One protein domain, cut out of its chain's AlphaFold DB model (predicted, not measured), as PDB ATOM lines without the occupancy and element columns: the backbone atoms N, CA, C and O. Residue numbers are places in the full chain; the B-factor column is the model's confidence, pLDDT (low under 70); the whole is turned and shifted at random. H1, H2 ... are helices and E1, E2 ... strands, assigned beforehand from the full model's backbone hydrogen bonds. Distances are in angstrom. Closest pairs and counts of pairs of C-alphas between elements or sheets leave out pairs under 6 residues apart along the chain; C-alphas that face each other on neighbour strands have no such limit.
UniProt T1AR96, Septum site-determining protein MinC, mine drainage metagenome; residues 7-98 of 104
ATOM      1  N   VAL A   7     151.447 -17.613  92.460       98.12
ATOM      2  CA  VAL A   7     152.708 -17.409  91.739       98.12
ATOM      3  C   VAL A   7     152.904 -18.544  90.741       98.12
ATOM      4  O   VAL A   7     152.919 -19.718  91.112       98.12
ATOM      5  N   VAL A   8     153.074 -18.194  89.471       97.75
ATOM      6  CA  VAL A   8     153.419 -19.117  88.391       97.75
ATOM      7  C   VAL A   8     154.888 -18.920  88.043       97.75
ATOM      8  O   VAL A   8     155.315 -17.815  87.722       97.75
ATOM      9  N   LEU A   9     155.658 -20.005  88.090       97.62
ATOM     10  CA  LEU A   9     157.044 -20.033  87.631       97.62
ATOM     11  C   LEU A   9     157.071 -20.571  86.198       97.62
ATOM     12  O   LEU A   9     157.001 -21.784  85.994       97.62
ATOM     13  N   GLY A  10     157.134 -19.667  85.221       96.69
ATOM     14  CA  GLY A  10     157.078 -19.980  83.795       96.69
ATOM     15  C   GLY A  10     155.926 -19.288  83.071       96.69
ATOM     16  O   GLY A  10     155.307 -18.357  83.588       96.69
ATOM     17  N   ASP A  11     155.649 -19.763  81.862       97.38
ATOM     18  CA  ASP A  11     154.752 -19.093  80.927       97.38
ATOM     19  C   ASP A  11     153.322 -19.638  80.984       97.38
ATOM     20  O   ASP A  11     153.072 -20.829  81.183       97.38
ATOM     21  N   ILE A  12     152.365 -18.761  80.697       97.38
ATOM     22  CA  ILE A  12     150.978 -19.109  80.414       97.38
ATOM     23  C   ILE A  12     150.727 -18.871  78.930       97.38
ATOM     24  O   ILE A  12     150.490 -17.746  78.493       97.38
ATOM     25  N   HIS A  13     150.752 -19.936  78.137       96.19
ATOM     26  CA  HIS A  13     150.483 -19.850  76.703       96.19
ATOM     27  C   HIS A  13     148.998 -19.617  76.376       96.19
ATOM     28  O   HIS A  13     148.118 -19.739  77.232       96.19
ATOM     29  N   ILE A  14     148.719 -19.292  75.108       95.44
ATOM     30  CA  ILE A  14     147.356 -19.162  74.573       95.44
ATOM     31  C   ILE A  14     146.581 -20.463  74.843       95.44
ATOM     32  O   ILE A  14     147.085 -21.555  74.596       95.44
ATOM     33  N   GLY A  15     145.365 -20.343  75.383       94.50
ATOM     34  CA  GLY A  15     144.549 -21.474  75.853       94.50
ATOM     35  C   GLY A  15     144.780 -21.854  77.322       94.50
ATOM     36  O   GLY A  15     143.935 -22.519  77.920       94.50
ATOM     37  N   GLY A  16     145.872 -21.386  77.935       96.69
ATOM     38  CA  GLY A  16     146.108 -21.486  79.372       96.69
ATOM     39  C   GLY A  16     145.156 -20.593  80.170       96.69
ATOM     40  O   GLY A  16     144.772 -19.511  79.721       96.69
ATOM     41  N   ARG A  17     144.769 -21.048  81.367       97.12
ATOM     42  CA  ARG A  17     143.813 -20.354  82.238       97.12
ATOM     43  C   ARG A  17     144.233 -20.451  83.699       97.12
ATOM     44  O   ARG A  17     144.296 -21.549  84.247       97.12
ATOM     45  N   ILE A  18     144.421 -19.301  84.341       97.50
ATOM     46  CA  ILE A  18     144.684 -19.194  85.782       97.50
ATOM     47  C   ILE A  18     143.637 -18.314  86.471       97.50
ATOM     48  O   ILE A  18     143.126 -17.360  85.889       97.50
ATOM     49  N   VAL A  19     143.263 -18.691  87.695       98.44
ATOM     50  CA  VAL A  19     142.233 -18.013  88.500       98.44
ATOM     51  C   VAL A  19     142.649 -18.072  89.968       98.44
ATOM     52  O   VAL A  19     142.839 -19.183  90.478       98.44
ATOM     53  N   ALA A  20     142.727 -16.921  90.629       98.56
ATOM     54  CA  ALA A  20     143.077 -16.759  92.038       98.56
ATOM     55  C   ALA A  20     142.127 -15.762  92.725       98.56
ATOM     56  O   ALA A  20     141.590 -14.870  92.068       98.56
ATOM     57  N   THR A  21     141.894 -15.926  94.030       98.50
ATOM     58  CA  THR A  21     141.143 -14.930  94.818       98.50
ATOM     59  C   THR A  21     142.018 -13.772  95.295       98.50
ATOM     60  O   THR A  21     141.474 -12.745  95.650       98.50
ATOM     61  N   GLY A  22     143.345 -13.921  95.294       98.00
ATOM     62  CA  GLY A  22     144.289 -12.832  95.553       98.00
ATOM     63  C   GLY A  22     145.001 -12.371  94.283       98.00
ATOM     64  O   GLY A  22     144.449 -12.450  93.177       98.00
ATOM     65  N   ASP A  23     146.248 -11.942  94.449       98.44
ATOM     66  CA  ASP A  23     147.119 -11.493  93.367       98.44
ATOM     67  C   ASP A  23     147.562 -12.649  92.463       98.44
ATOM     68  O   ASP A  23     147.641 -13.814  92.866       98.44
ATOM     69  N   VAL A  24     147.906 -12.322  91.217       98.38
ATOM     70  CA  VAL A  24     148.471 -13.276  90.257       98.38
ATOM     71  C   VAL A  24     149.816 -12.768  89.756       98.38
ATOM     72  O   VAL A  24     149.897 -11.760  89.062       98.38
ATOM     73  N   LEU A  25     150.884 -13.499  90.055       98.00
ATOM     74  CA  LEU A  25     152.233 -13.195  89.583       98.00
ATOM     75  C   LEU A  25     152.689 -14.296  88.630       98.00
ATOM     76  O   LEU A  25     152.927 -15.428  89.043       98.00
ATOM     77  N   VAL A  26     152.847 -13.964  87.354       97.94
ATOM     78  CA  VAL A  26     153.436 -14.850  86.349       97.94
ATOM     79  C   VAL A  26     154.888 -14.434  86.150       97.94
ATOM     80  O   VAL A  26     155.185 -13.405  85.552       97.94
ATOM     81  N   LEU A  27     155.821 -15.226  86.670       96.50
ATOM     82  CA  LEU A  27     157.252 -15.036  86.430       96.50
ATOM     83  C   LEU A  27     157.618 -15.666  85.081       96.50
ATOM     84  O   LEU A  27     158.287 -16.698  85.017       96.50
ATOM     85  N   GLY A  28     157.102 -15.048  84.023       95.56
ATOM     86  CA  GLY A  28     157.171 -15.489  82.636       95.56
ATOM     87  C   GLY A  28     156.146 -14.751  81.772       95.56
ATOM     88  O   GLY A  28     155.517 -13.780  82.208       95.56
ATOM     89  N   ALA A  29     155.962 -15.230  80.545       95.44
ATOM     90  CA  ALA A  29     155.033 -14.653  79.586       95.44
ATOM     91  C   ALA A  29     153.584 -15.019  79.926       95.44
ATOM     92  O   ALA A  29     153.225 -16.198  79.967       95.44
ATOM     93  N   LEU A  30     152.710 -14.023  80.072       97.06
ATOM     94  CA  LEU A  30     151.266 -14.236  80.155       97.06
ATOM     95  C   LEU A  30     150.630 -13.964  78.790       97.06
ATOM     96  O   LEU A  30     150.414 -12.817  78.423       97.06
ATOM     97  N   ARG A  31     150.301 -15.030  78.054       95.81
ATOM     98  CA  ARG A  31     149.613 -14.989  76.749       95.81
ATOM     99  C   ARG A  31     148.185 -15.535  76.785       95.81
ATOM    100  O   ARG A  31     147.391 -15.270  75.891       95.81
ATOM    101  N   GLY A  32     147.848 -16.324  77.804       96.38
ATOM    102  CA  GLY A  32     146.526 -16.926  77.986       96.38
ATOM    103  C   GLY A  32     145.529 -16.030  78.725       96.38
ATOM    104  O   GLY A  32     145.445 -14.827  78.478       96.38
ATOM    105  N   PHE A  33     144.740 -16.643  79.606       97.62
ATOM    106  CA  PHE A  33     143.763 -15.983  80.468       97.62
ATOM    107  C   PHE A  33     144.250 -15.945  81.919       97.62
ATOM    108  O   PHE A  33     144.660 -16.982  82.453       97.62
ATOM    109  N   ALA A  34     144.085 -14.803  82.590       98.12
ATOM    110  CA  ALA A  34     144.286 -14.685  84.034       98.12
ATOM    111  C   ALA A  34     143.137 -13.940  84.731       98.12
ATOM    112  O   ALA A  34     142.604 -12.964  84.206       98.12
ATOM    113  N   TRP A  35     142.761 -14.401  85.924       98.50
ATOM    114  CA  TRP A  35     141.788 -13.736  86.792       98.50
ATOM    115  C   TRP A  35     142.335 -13.641  88.216       98.50
ATOM    116  O   TRP A  35     142.498 -14.674  88.868       98.50
ATOM    117  N   ALA A  36     142.621 -12.420  88.664       98.69
ATOM    118  CA  ALA A  36     142.984 -12.082  90.040       98.69
ATOM    119  C   ALA A  36     141.770 -11.523  90.797       98.69
ATOM    120  O   ALA A  36     140.825 -11.029  90.172       98.69
ATOM    121  N   GLY A  37     141.767 -11.612  92.127       98.19
ATOM    122  CA  GLY A  37     140.659 -11.082  92.925       98.19
ATOM    123  C   GLY A  37     139.310 -11.740  92.623       98.19
ATOM    124  O   GLY A  37     138.274 -11.082  92.612       98.19
ATOM    125  N   ALA A  38     139.289 -13.027  92.260       98.12
ATOM    126  CA  ALA A  38     138.095 -13.687  91.719       98.12
ATOM    127  C   ALA A  38     136.897 -13.788  92.690       98.12
ATOM    128  O   ALA A  38     135.808 -14.184  92.271       98.12
ATOM    129  N   ASP A  39     137.077 -13.440  93.962       97.00
ATOM    130  CA  ASP A  39     136.030 -13.291  94.980       97.00
ATOM    131  C   ASP A  39     135.466 -11.860  95.089       97.00
ATOM    132  O   ASP A  39     134.584 -11.610  95.909       97.00
ATOM    133  N   GLY A  40     135.911 -10.945  94.226       96.69
ATOM    134  CA  GLY A  40     135.444  -9.561  94.161       96.69
ATOM    135  C   GLY A  40     136.483  -8.526  94.586       96.69
ATOM    136  O   GLY A  40     136.146  -7.344  94.630       96.69
ATOM    137  N   ASP A  41     137.722  -8.928  94.875       97.19
ATOM    138  CA  ASP A  41     138.797  -7.987  95.184       97.19
ATOM    139  C   ASP A  41     139.300  -7.255  93.925       97.19
ATOM    140  O   ASP A  41     140.087  -7.769  93.132       97.19
ATOM    141  N   GLU A  42     138.842  -6.020  93.734       97.50
ATOM    142  CA  GLU A  42     139.311  -5.140  92.655       97.50
ATOM    143  C   GLU A  42     140.673  -4.489  92.951       97.50
ATOM    144  O   GLU A  42     141.239  -3.839  92.073       97.50
ATOM    145  N   SER A  43     141.220  -4.656  94.162       96.69
ATOM    146  CA  SER A  43     142.554  -4.161  94.527       96.69
ATOM    147  C   SER A  43     143.688  -5.115  94.151       96.69
ATOM    148  O   SER A  43     144.851  -4.703  94.176       96.69
ATOM    149  N   ALA A  44     143.352  -6.351  93.769       97.94
ATOM    150  CA  ALA A  44     144.311  -7.346  93.319       97.94
ATOM    151  C   ALA A  44     145.021  -6.920  92.021       97.94
ATOM    152  O   ALA A  44     144.504  -6.134  91.222       97.94
ATOM    153  N   ILE A  45     146.202  -7.479  91.778       98.00
ATOM    154  CA  ILE A  45     147.006  -7.192  90.589       98.00
ATOM    155  C   ILE A  45     147.334  -8.450  89.791       98.00
ATOM    156  O   ILE A  45     147.320  -9.577  90.296       98.00
ATOM    157  N   ILE A  46     147.680  -8.246  88.521       98.19
ATOM    158  CA  ILE A  46     148.274  -9.279  87.671       98.19
ATOM    159  C   ILE A  46     149.623  -8.776  87.182       98.19
ATOM    160  O   ILE A  46     149.683  -7.757  86.508       98.19
ATOM    161  N   TYR A  47     150.693  -9.498  87.481       97.62
ATOM    162  CA  TYR A  47     152.051  -9.181  87.044       97.62
ATOM    163  C   TYR A  47     152.536 -10.211  86.023       97.62
ATOM    164  O   TYR A  47     152.340 -11.412  86.235       97.62
ATOM    165  N   ALA A  48     153.199  -9.768  84.952       96.75
ATOM    166  CA  ALA A  48     153.884 -10.658  84.014       96.75
ATOM    167  C   ALA A  48     154.997  -9.955  83.226       96.75
ATOM    168  O   ALA A  48     155.079  -8.728  83.186       96.75
ATOM    169  N   GLN A  49     155.834 -10.749  82.554       93.00
ATOM    170  CA  GLN A  49     156.796 -10.249  81.575       93.00
ATOM    171  C   GLN A  49     156.975 -11.256  80.425       93.00
ATOM    172  O   GLN A  49     157.664 -12.263  80.610       93.00
ATOM    173  N   PRO A  50     156.442 -10.987  79.220       93.25
ATOM    174  CA  PRO A  50     155.507  -9.909  78.860       93.25
ATOM    175  C   PRO A  50     154.062 -10.161  79.344       93.25
ATOM    176  O   PRO A  50     153.649 -11.315  79.517       93.25
ATOM    177  N   LEU A  51     153.270  -9.092  79.517       94.94
ATOM    178  CA  LEU A  51     151.839  -9.144  79.860       94.94
ATOM    179  C   LEU A  51     150.963  -8.968  78.603       94.94
ATOM    180  O   LEU A  51     150.377  -7.919  78.367       94.94
ATOM    181  N   HIS A  52     150.843 -10.024  77.795       95.00
ATOM    182  CA  HIS A  52     150.079 -10.030  76.533       95.00
ATOM    183  C   HIS A  52     148.924 -11.042  76.540       95.00
ATOM    184  O   HIS A  52     148.853 -11.936  75.691       95.00
ATOM    185  N   PRO A  53     148.020 -10.963  77.524       95.94
ATOM    186  CA  PRO A  53     146.983 -11.960  77.706       95.94
ATOM    187  C   PRO A  53     145.976 -11.911  76.559       95.94
ATOM    188  O   PRO A  53     145.598 -10.839  76.111       95.94
ATOM    189  N   THR A  54     145.391 -13.044  76.176       95.88
ATOM    190  CA  THR A  54     144.111 -13.015  75.438       95.88
ATOM    191  C   THR A  54     143.049 -12.207  76.195       95.88
ATOM    192  O   THR A  54     142.261 -11.474  75.597       95.88
ATOM    193  N   GLN A  55     143.040 -12.334  77.525       96.50
ATOM    194  CA  GLN A  55     142.109 -11.657  78.413       96.50
ATOM    195  C   GLN A  55     142.608 -11.688  79.860       96.50
ATOM    196  O   GLN A  55     143.111 -12.708  80.336       96.50
ATOM    197  N   VAL A  56     142.384 -10.599  80.584       97.50
ATOM    198  CA  VAL A  56     142.570 -10.512  82.035       97.50
ATOM    199  C   VAL A  56     141.297 -10.066  82.734       97.50
ATOM    200  O   VAL A  56     140.442  -9.387  82.155       97.50
ATOM    201  N   ARG A  57     141.166 -10.466  83.996       98.38
ATOM    202  CA  ARG A  57     140.118 -10.010  84.906       98.38
ATOM    203  C   ARG A  57     140.702  -9.705  86.276       98.38
ATOM    204  O   ARG A  57     141.548 -10.455  86.755       98.38
ATOM    205  N   ILE A  58     140.211  -8.650  86.905       98.50
ATOM    206  CA  ILE A  58     140.570  -8.269  88.272       98.50
ATOM    207  C   ILE A  58     139.270  -7.917  88.979       98.50
ATOM    208  O   ILE A  58     138.539  -7.042  88.509       98.50
ATOM    209  N   GLY A  59     138.921  -8.656  90.032       97.69
ATOM    210  CA  GLY A  59     137.593  -8.547  90.627       97.69
ATOM    211  C   GLY A  59     136.501  -8.801  89.581       97.69
ATOM    212  O   GLY A  59     136.489  -9.832  88.894       97.69
ATOM    213  N   GLY A  60     135.595  -7.831  89.433       97.56
ATOM    214  CA  GLY A  60     134.547  -7.827  88.408       97.56
ATOM    215  C   GLY A  60     134.977  -7.279  87.041       97.56
ATOM    216  O   GLY A  60     134.288  -7.535  86.048       97.56
ATOM    217  N   VAL A  61     136.104  -6.566  86.965       98.31
ATOM    218  CA  VAL A  61     136.544  -5.819  85.778       98.31
ATOM    219  C   VAL A  61     137.258  -6.738  84.789       98.31
ATOM    220  O   VAL A  61     137.882  -7.735  85.155       98.31
ATOM    221  N   ILE A  62     137.129  -6.431  83.502       97.62
ATOM    222  CA  ILE A  62     137.576  -7.263  82.388       97.62
ATOM    223  C   ILE A  62     138.317  -6.410  81.362       97.62
ATOM    224  O   ILE A  62     137.862  -5.327  81.008       97.62
ATOM    225  N   ALA A  63     139.431  -6.923  80.852       96.00
ATOM    226  CA  ALA A  63     140.128  -6.343  79.714       96.00
ATOM    227  C   ALA A  63     140.625  -7.447  78.782       96.00
ATOM    228  O   ALA A  63     140.968  -8.551  79.211       96.00
ATOM    229  N   GLN A  64     140.622  -7.155  77.489       92.94
ATOM    230  CA  GLN A  64     141.231  -8.012  76.479       92.94
ATOM    231  C   GLN A  64     142.659  -7.542  76.221       92.94
ATOM    232  O   GLN A  64     142.964  -6.366  76.425       92.94
ATOM    233  N   GLY A  65     143.524  -8.456  75.785       85.19
ATOM    234  CA  GLY A  65     144.867  -8.082  75.349       85.19
ATOM    235  C   GLY A  65     144.826  -7.043  74.245       85.19
ATOM    236  O   GLY A  65     144.028  -7.153  73.312       85.19
ATOM    237  N   GLY A  66     145.689  -6.039  74.366       79.19
ATOM    238  CA  GLY A  66     145.954  -5.087  73.298       79.19
ATOM    239  C   GLY A  66     147.052  -5.580  72.357       79.19
ATOM    240  O   GLY A  66     147.763  -6.537  72.651       79.19
ATOM    241  N   ASP A  67     147.220  -4.863  71.251       77.50
ATOM    242  CA  ASP A  67     148.307  -5.068  70.283       77.50
ATOM    243  C   ASP A  67     149.546  -4.221  70.644       77.50
ATOM    244  O   ASP A  67     150.259  -3.703  69.784       77.50
ATOM    245  N   ALA A  68     149.754  -3.989  71.947       76.69
ATOM    246  CA  ALA A  68     150.939  -3.291  72.426       76.69
ATOM    247  C   ALA A  68     152.186  -4.113  72.052       76.69
ATOM    248  O   ALA A  68     152.098  -5.335  71.986       76.69
ATOM    249  N   PRO A  69     153.336  -3.493  71.761       79.56
ATOM    250  CA  PRO A  69     154.572  -4.227  71.513       79.56
ATOM    251  C   PRO A  69     155.118  -4.850  72.807       79.56
ATOM    252  O   PRO A  69     155.093  -4.206  73.853       79.56
ATOM    253  N   GLU A  70     155.669  -6.068  72.716       84.62
ATOM    254  CA  GLU A  70     156.336  -6.720  73.854       84.62
ATOM    255  C   GLU A  70     157.549  -5.874  74.294       84.62
ATOM    256  O   GLU A  70     158.493  -5.655  73.527       84.62
ATOM    257  N   GLY A  71     157.506  -5.374  75.530       81.38
ATOM    258  CA  GLY A  71     158.594  -4.631  76.161       81.38
ATOM    259  C   GLY A  71     159.530  -5.533  76.979       81.38
ATOM    260  O   GLY A  71     159.139  -6.620  77.404       81.38
ATOM    261  N   PRO A  72     160.779  -5.099  77.240       82.81
ATOM    262  CA  PRO A  72     161.715  -5.847  78.080       82.81
ATOM    263  C   PRO A  72     161.438  -5.689  79.582       82.81
ATOM    264  O   PRO A  72     162.017  -6.426  80.378       82.81
ATOM    265  N   GLU A  73     160.626  -4.703  79.975       88.25
ATOM    266  CA  GLU A  73     160.281  -4.454  81.373       88.25
ATOM    267  C   GLU A  73     159.078  -5.305  81.792       88.25
ATOM    268  O   GLU A  73     158.169  -5.510  80.985       88.25
ATOM    269  N   PRO A  74     159.027  -5.767  83.050       92.69
ATOM    270  CA  PRO A  74     157.819  -6.363  83.575       92.69
ATOM    271  C   PRO A  74     156.721  -5.320  83.703       92.69
ATOM    272  O   PRO A  74     156.982  -4.156  84.018       92.69
ATOM    273  N   GLU A  75     155.489  -5.774  83.562       94.62
ATOM    274  CA  GLU A  75     154.297  -4.946  83.659       94.62
ATOM    275  C   GLU A  75     153.361  -5.504  84.722       94.62
ATOM    276  O   GLU A  75     153.407  -6.688  85.080       94.62
ATOM    277  N   TYR A  76     152.486  -4.641  85.222       95.50
ATOM    278  CA  TYR A  76     151.375  -5.058  86.056       95.50
ATOM    279  C   TYR A  76     150.075  -4.421  85.580       95.50
ATOM    280  O   TYR A  76     150.042  -3.274  85.138       95.50
ATOM    281  N   ALA A  77     149.006  -5.200  85.674       96.38
ATOM    282  CA  ALA A  77     147.641  -4.781  85.449       96.38
ATOM    283  C   ALA A  77     146.948  -4.564  86.798       96.38
ATOM    284  O   ALA A  77     147.075  -5.393  87.703       96.38
ATOM    285  N   HIS A  78     146.193  -3.475  86.914       96.88
ATOM    286  CA  HIS A  78     145.405  -3.128  88.097       96.88
ATOM    287  C   HIS A  78     144.124  -2.394  87.689       96.88
ATOM    288  O   HIS A  78     144.016  -1.900  86.565       96.88
ATOM    289  N   VAL A  79     143.140  -2.330  88.586       97.19
ATOM    290  CA  VAL A  79     141.914  -1.564  88.336       97.19
ATOM    291  C   VAL A  79     142.143  -0.088  88.651       97.19
ATOM    292  O   VAL A  79     142.601   0.270  89.738       97.19
ATOM    293  N   GLU A  80     141.756   0.777  87.717       96.19
ATOM    294  CA  GLU A  80     141.609   2.213  87.934       96.19
ATOM    295  C   GLU A  80     140.218   2.662  87.465       96.19
ATOM    296  O   GLU A  80     139.873   2.634  86.279       96.19
ATOM    297  N   GLY A  81     139.372   3.046  88.424       94.12
ATOM    298  CA  GLY A  81     137.978   3.397  88.165       94.12
ATOM    299  C   GLY A  81     137.165   2.200  87.669       94.12
ATOM    300  O   GLY A  81     136.682   1.410  88.467       94.12
ATOM    301  N   THR A  82     136.977   2.095  86.353       94.69
ATOM    302  CA  THR A  82     136.176   1.027  85.712       94.69
ATOM    303  C   THR A  82     136.949   0.256  84.645       94.69
ATOM    304  O   THR A  82     136.376  -0.577  83.943       94.69
ATOM    305  N   ALA A  83     138.245   0.533  84.509       96.38
ATOM    306  CA  ALA A  83     139.109  -0.075  83.514       96.38
ATOM    307  C   ALA A  83     140.288  -0.774  84.188       96.38
ATOM    308  O   ALA A  83     140.690  -0.423  85.297       96.38
ATOM    309  N   ILE A  84     140.850  -1.757  83.490       96.88
ATOM    310  CA  ILE A  84     142.158  -2.306  83.833       96.88
ATOM    311  C   ILE A  84     143.206  -1.478  83.093       96.88
ATOM    312  O   ILE A  84     143.146  -1.353  81.868       96.88
ATOM    313  N   VAL A  85     144.149  -0.926  83.847       94.81
ATOM    314  CA  VAL A  85     145.296  -0.173  83.340       94.81
ATOM    315  C   VAL A  85     146.535  -1.050  83.466       94.81
ATOM    316  O   VAL A  85     146.673  -1.796  84.436       94.81
ATOM    317  N   VAL A  86     147.407  -0.990  82.460       93.69
ATOM    318  CA  VAL A  86     148.692  -1.692  82.441       93.69
ATOM    319  C   VAL A  86     149.803  -0.661  82.517       93.69
ATOM    320  O   VAL A  86     149.833   0.283  81.727       93.69
ATOM    321  N   GLU A  87     150.718  -0.851  83.458       92.31
ATOM    322  CA  GLU A  87     151.877   0.011  83.640       92.31
ATOM    323  C   GLU A  87     153.160  -0.813  83.790       92.31
ATOM    324  O   GLU A  87     153.127  -1.941  84.298       92.31
ATOM    325  N   PRO A  88     154.326  -0.236  83.450       92.69
ATOM    326  CA  PRO A  88     155.604  -0.821  83.817       92.69
ATOM    327  C   PRO A  88     155.701  -0.997  85.333       92.69
ATOM    328  O   PRO A  88     155.408  -0.080  86.107       92.69
ATOM    329  N   TRP A  89     156.213  -2.136  85.787       90.75
ATOM    330  CA  TRP A  89     156.434  -2.407  87.210       90.75
ATOM    331  C   TRP A  89     157.342  -1.357  87.870       90.75
ATOM    332  O   TRP A  89     157.192  -1.014  89.045       90.75
ATOM    333  N   SER A  90     158.253  -0.770  87.092       88.06
ATOM    334  CA  SER A  90     159.122   0.320  87.534       88.06
ATOM    335  C   SER A  90     158.345   1.576  87.978       88.06
ATOM    336  O   SER A  90     158.847   2.335  88.815       88.06
ATOM    337  N   ALA A  91     157.121   1.798  87.485       82.75
ATOM    338  CA  ALA A  91     156.238   2.885  87.911       82.75
ATOM    339  C   ALA A  91     155.622   2.623  89.298       82.75
ATOM    340  O   ALA A  91     155.638   3.519  90.151       82.75
ATOM    341  N   ALA A  92     155.196   1.385  89.577       74.75
ATOM    342  CA  ALA A  92     154.688   0.981  90.892       74.75
ATOM    343  C   ALA A  92     155.735   1.180  91.997       74.75
ATOM    344  O   ALA A  92     155.440   1.718  93.067       74.75
ATOM    345  N   VAL A  93     156.996   0.829  91.728       70.69
ATOM    346  CA  VAL A  93     158.100   1.017  92.685       70.69
ATOM    347  C   VAL A  93     158.317   2.503  93.019       70.69
ATOM    348  O   VAL A  93     158.577   2.857  94.172       70.69
ATOM    349  N   LYS A  94     158.161   3.400  92.037       59.56
ATOM    350  CA  LYS A  94     158.299   4.858  92.227       59.56
ATOM    351  C   LYS A  94     157.116   5.471  92.982       59.56
ATOM    352  O   LYS A  94     157.300   6.459  93.693       59.56
ATOM    353  N   SER A  95     155.911   4.917  92.845       58.22
ATOM    354  CA  SER A  95     154.733   5.396  93.579       58.22
ATOM    355  C   SER A  95     154.767   4.962  95.051       58.22
ATOM    356  O   SER A  95     154.418   5.750  95.935       58.22
ATOM    357  N   GLN A  96     155.290   3.763  95.335       56.09
ATOM    358  CA  GLN A  96     155.448   3.246  96.697       56.09
ATOM    359  C   GLN A  96     156.593   3.912  97.470       56.09
ATOM    360  O   GLN A  96     156.452   4.139  98.670       56.09
ATOM    361  N   SER A  97     157.683   4.325  96.811       55.75
ATOM    362  CA  SER A  97     158.759   5.088  97.470       55.75
ATOM    363  C   SER A  97     158.337   6.498  97.915       55.75
ATOM    364  O   SER A  97     159.018   7.115  98.733       55.75
ATOM    365  N   ARG A  98     157.188   7.000  97.433       49.62
ATOM    366  CA  ARG A  98     156.585   8.283  97.838       49.62
ATOM    367  C   ARG A  98     155.494   8.148  98.906       49.62
ATOM    368  O   ARG A  98     155.012   9.173  99.384       49.62
TER     369      ARG A  98
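What this domain is: This is residues 7 to 98 of the 104 residues of the protein "Septum site-determining protein MinC" of mine drainage metagenome (UniProt T1AR96). The chain is wound in three stacked turns, E1 with E2, E3 with E4 and E5 with E6, each turn giving one strand to each of two sheets; the hairpin E8 and E9 widens one sheet, and E7 folds back beside E6 in the other. The sheets make a sandwich, two sheets face to face, but set as a wedge with their best planes 42 degrees apart; a short helix, H1, follows E9, and residues 93 to 98, of which 93 to 96 belong to H1, stick out. The printed part has 92 residues with nine named strands, E1 to E9, and then H1; the class is mostly strand, though under half of the residues are in named elements. Both sheets are mixed, in the orders E1 E3 E5 E8 E9 and E2 E4 E6 E7. The whole is compact, with a radius of gyration of the C-alphas of 12.0 A and spans of 39 by 31 by 24 A.

Where its parts are: E1 is residues 7 to 9, beginning at C-alpha 7 (152.708, -17.409, 91.739). E2 is residues 17 to 19, E3 24 to 27, E4 33 to 36 and E5 46 to 48. E6 is residues 55 to 58, 10.5 A long, and E7 is 61 to 64, 10.6 A. E8, residues 75 to 80, measures 15.2 A, and E9, residues 83 to 88, 16.5 A. H1, residues 89 to 96, measures 11.1 A and ends at C-alpha 96 (155.448, 3.246, 96.697).

How they stand to each other: In the larger sheet E1 and E3 are parallel, with N 8 and O 25 2.8 A apart, within hydrogen-bond range. E3 and E5 are parallel, with N 26 and O 47 at 2.8 A. E5 and E8 are antiparallel, with N 77 and O 46 at 2.8 A. The hairpin E8 and E9 has N 76 and O 87 at 2.9 A. In the other sheet E2 and E4 are parallel, with N 18 and O 33 at 3.0 A; E4 and E6 are parallel, with N 36 and O 57 at 2.9 A. The hairpin E6 and E7 has N 56 and O 63 at 2.8 A. Between the sheets, the closest C-alphas of E3 and E4 are those of Val 24 and Ala 36, 5.6 A apart; those of E7 and E9 are Ala 63 and Ile 84, 6.1 A. The strands of the two sheets stand at 51 degrees. H1 only grazes the larger sheet, with residues 89 to 92; in H1 every O i to N i+4 pair is within hydrogen-bond range.

The domain as a whole: The C-alphas farthest apart, those of Gly 15 and Arg 98, are 38.9 A apart. The printed part has no cut and no long link. Mean pLDDT of the printed part is 92.1, and residues 94 to 98 are under 70.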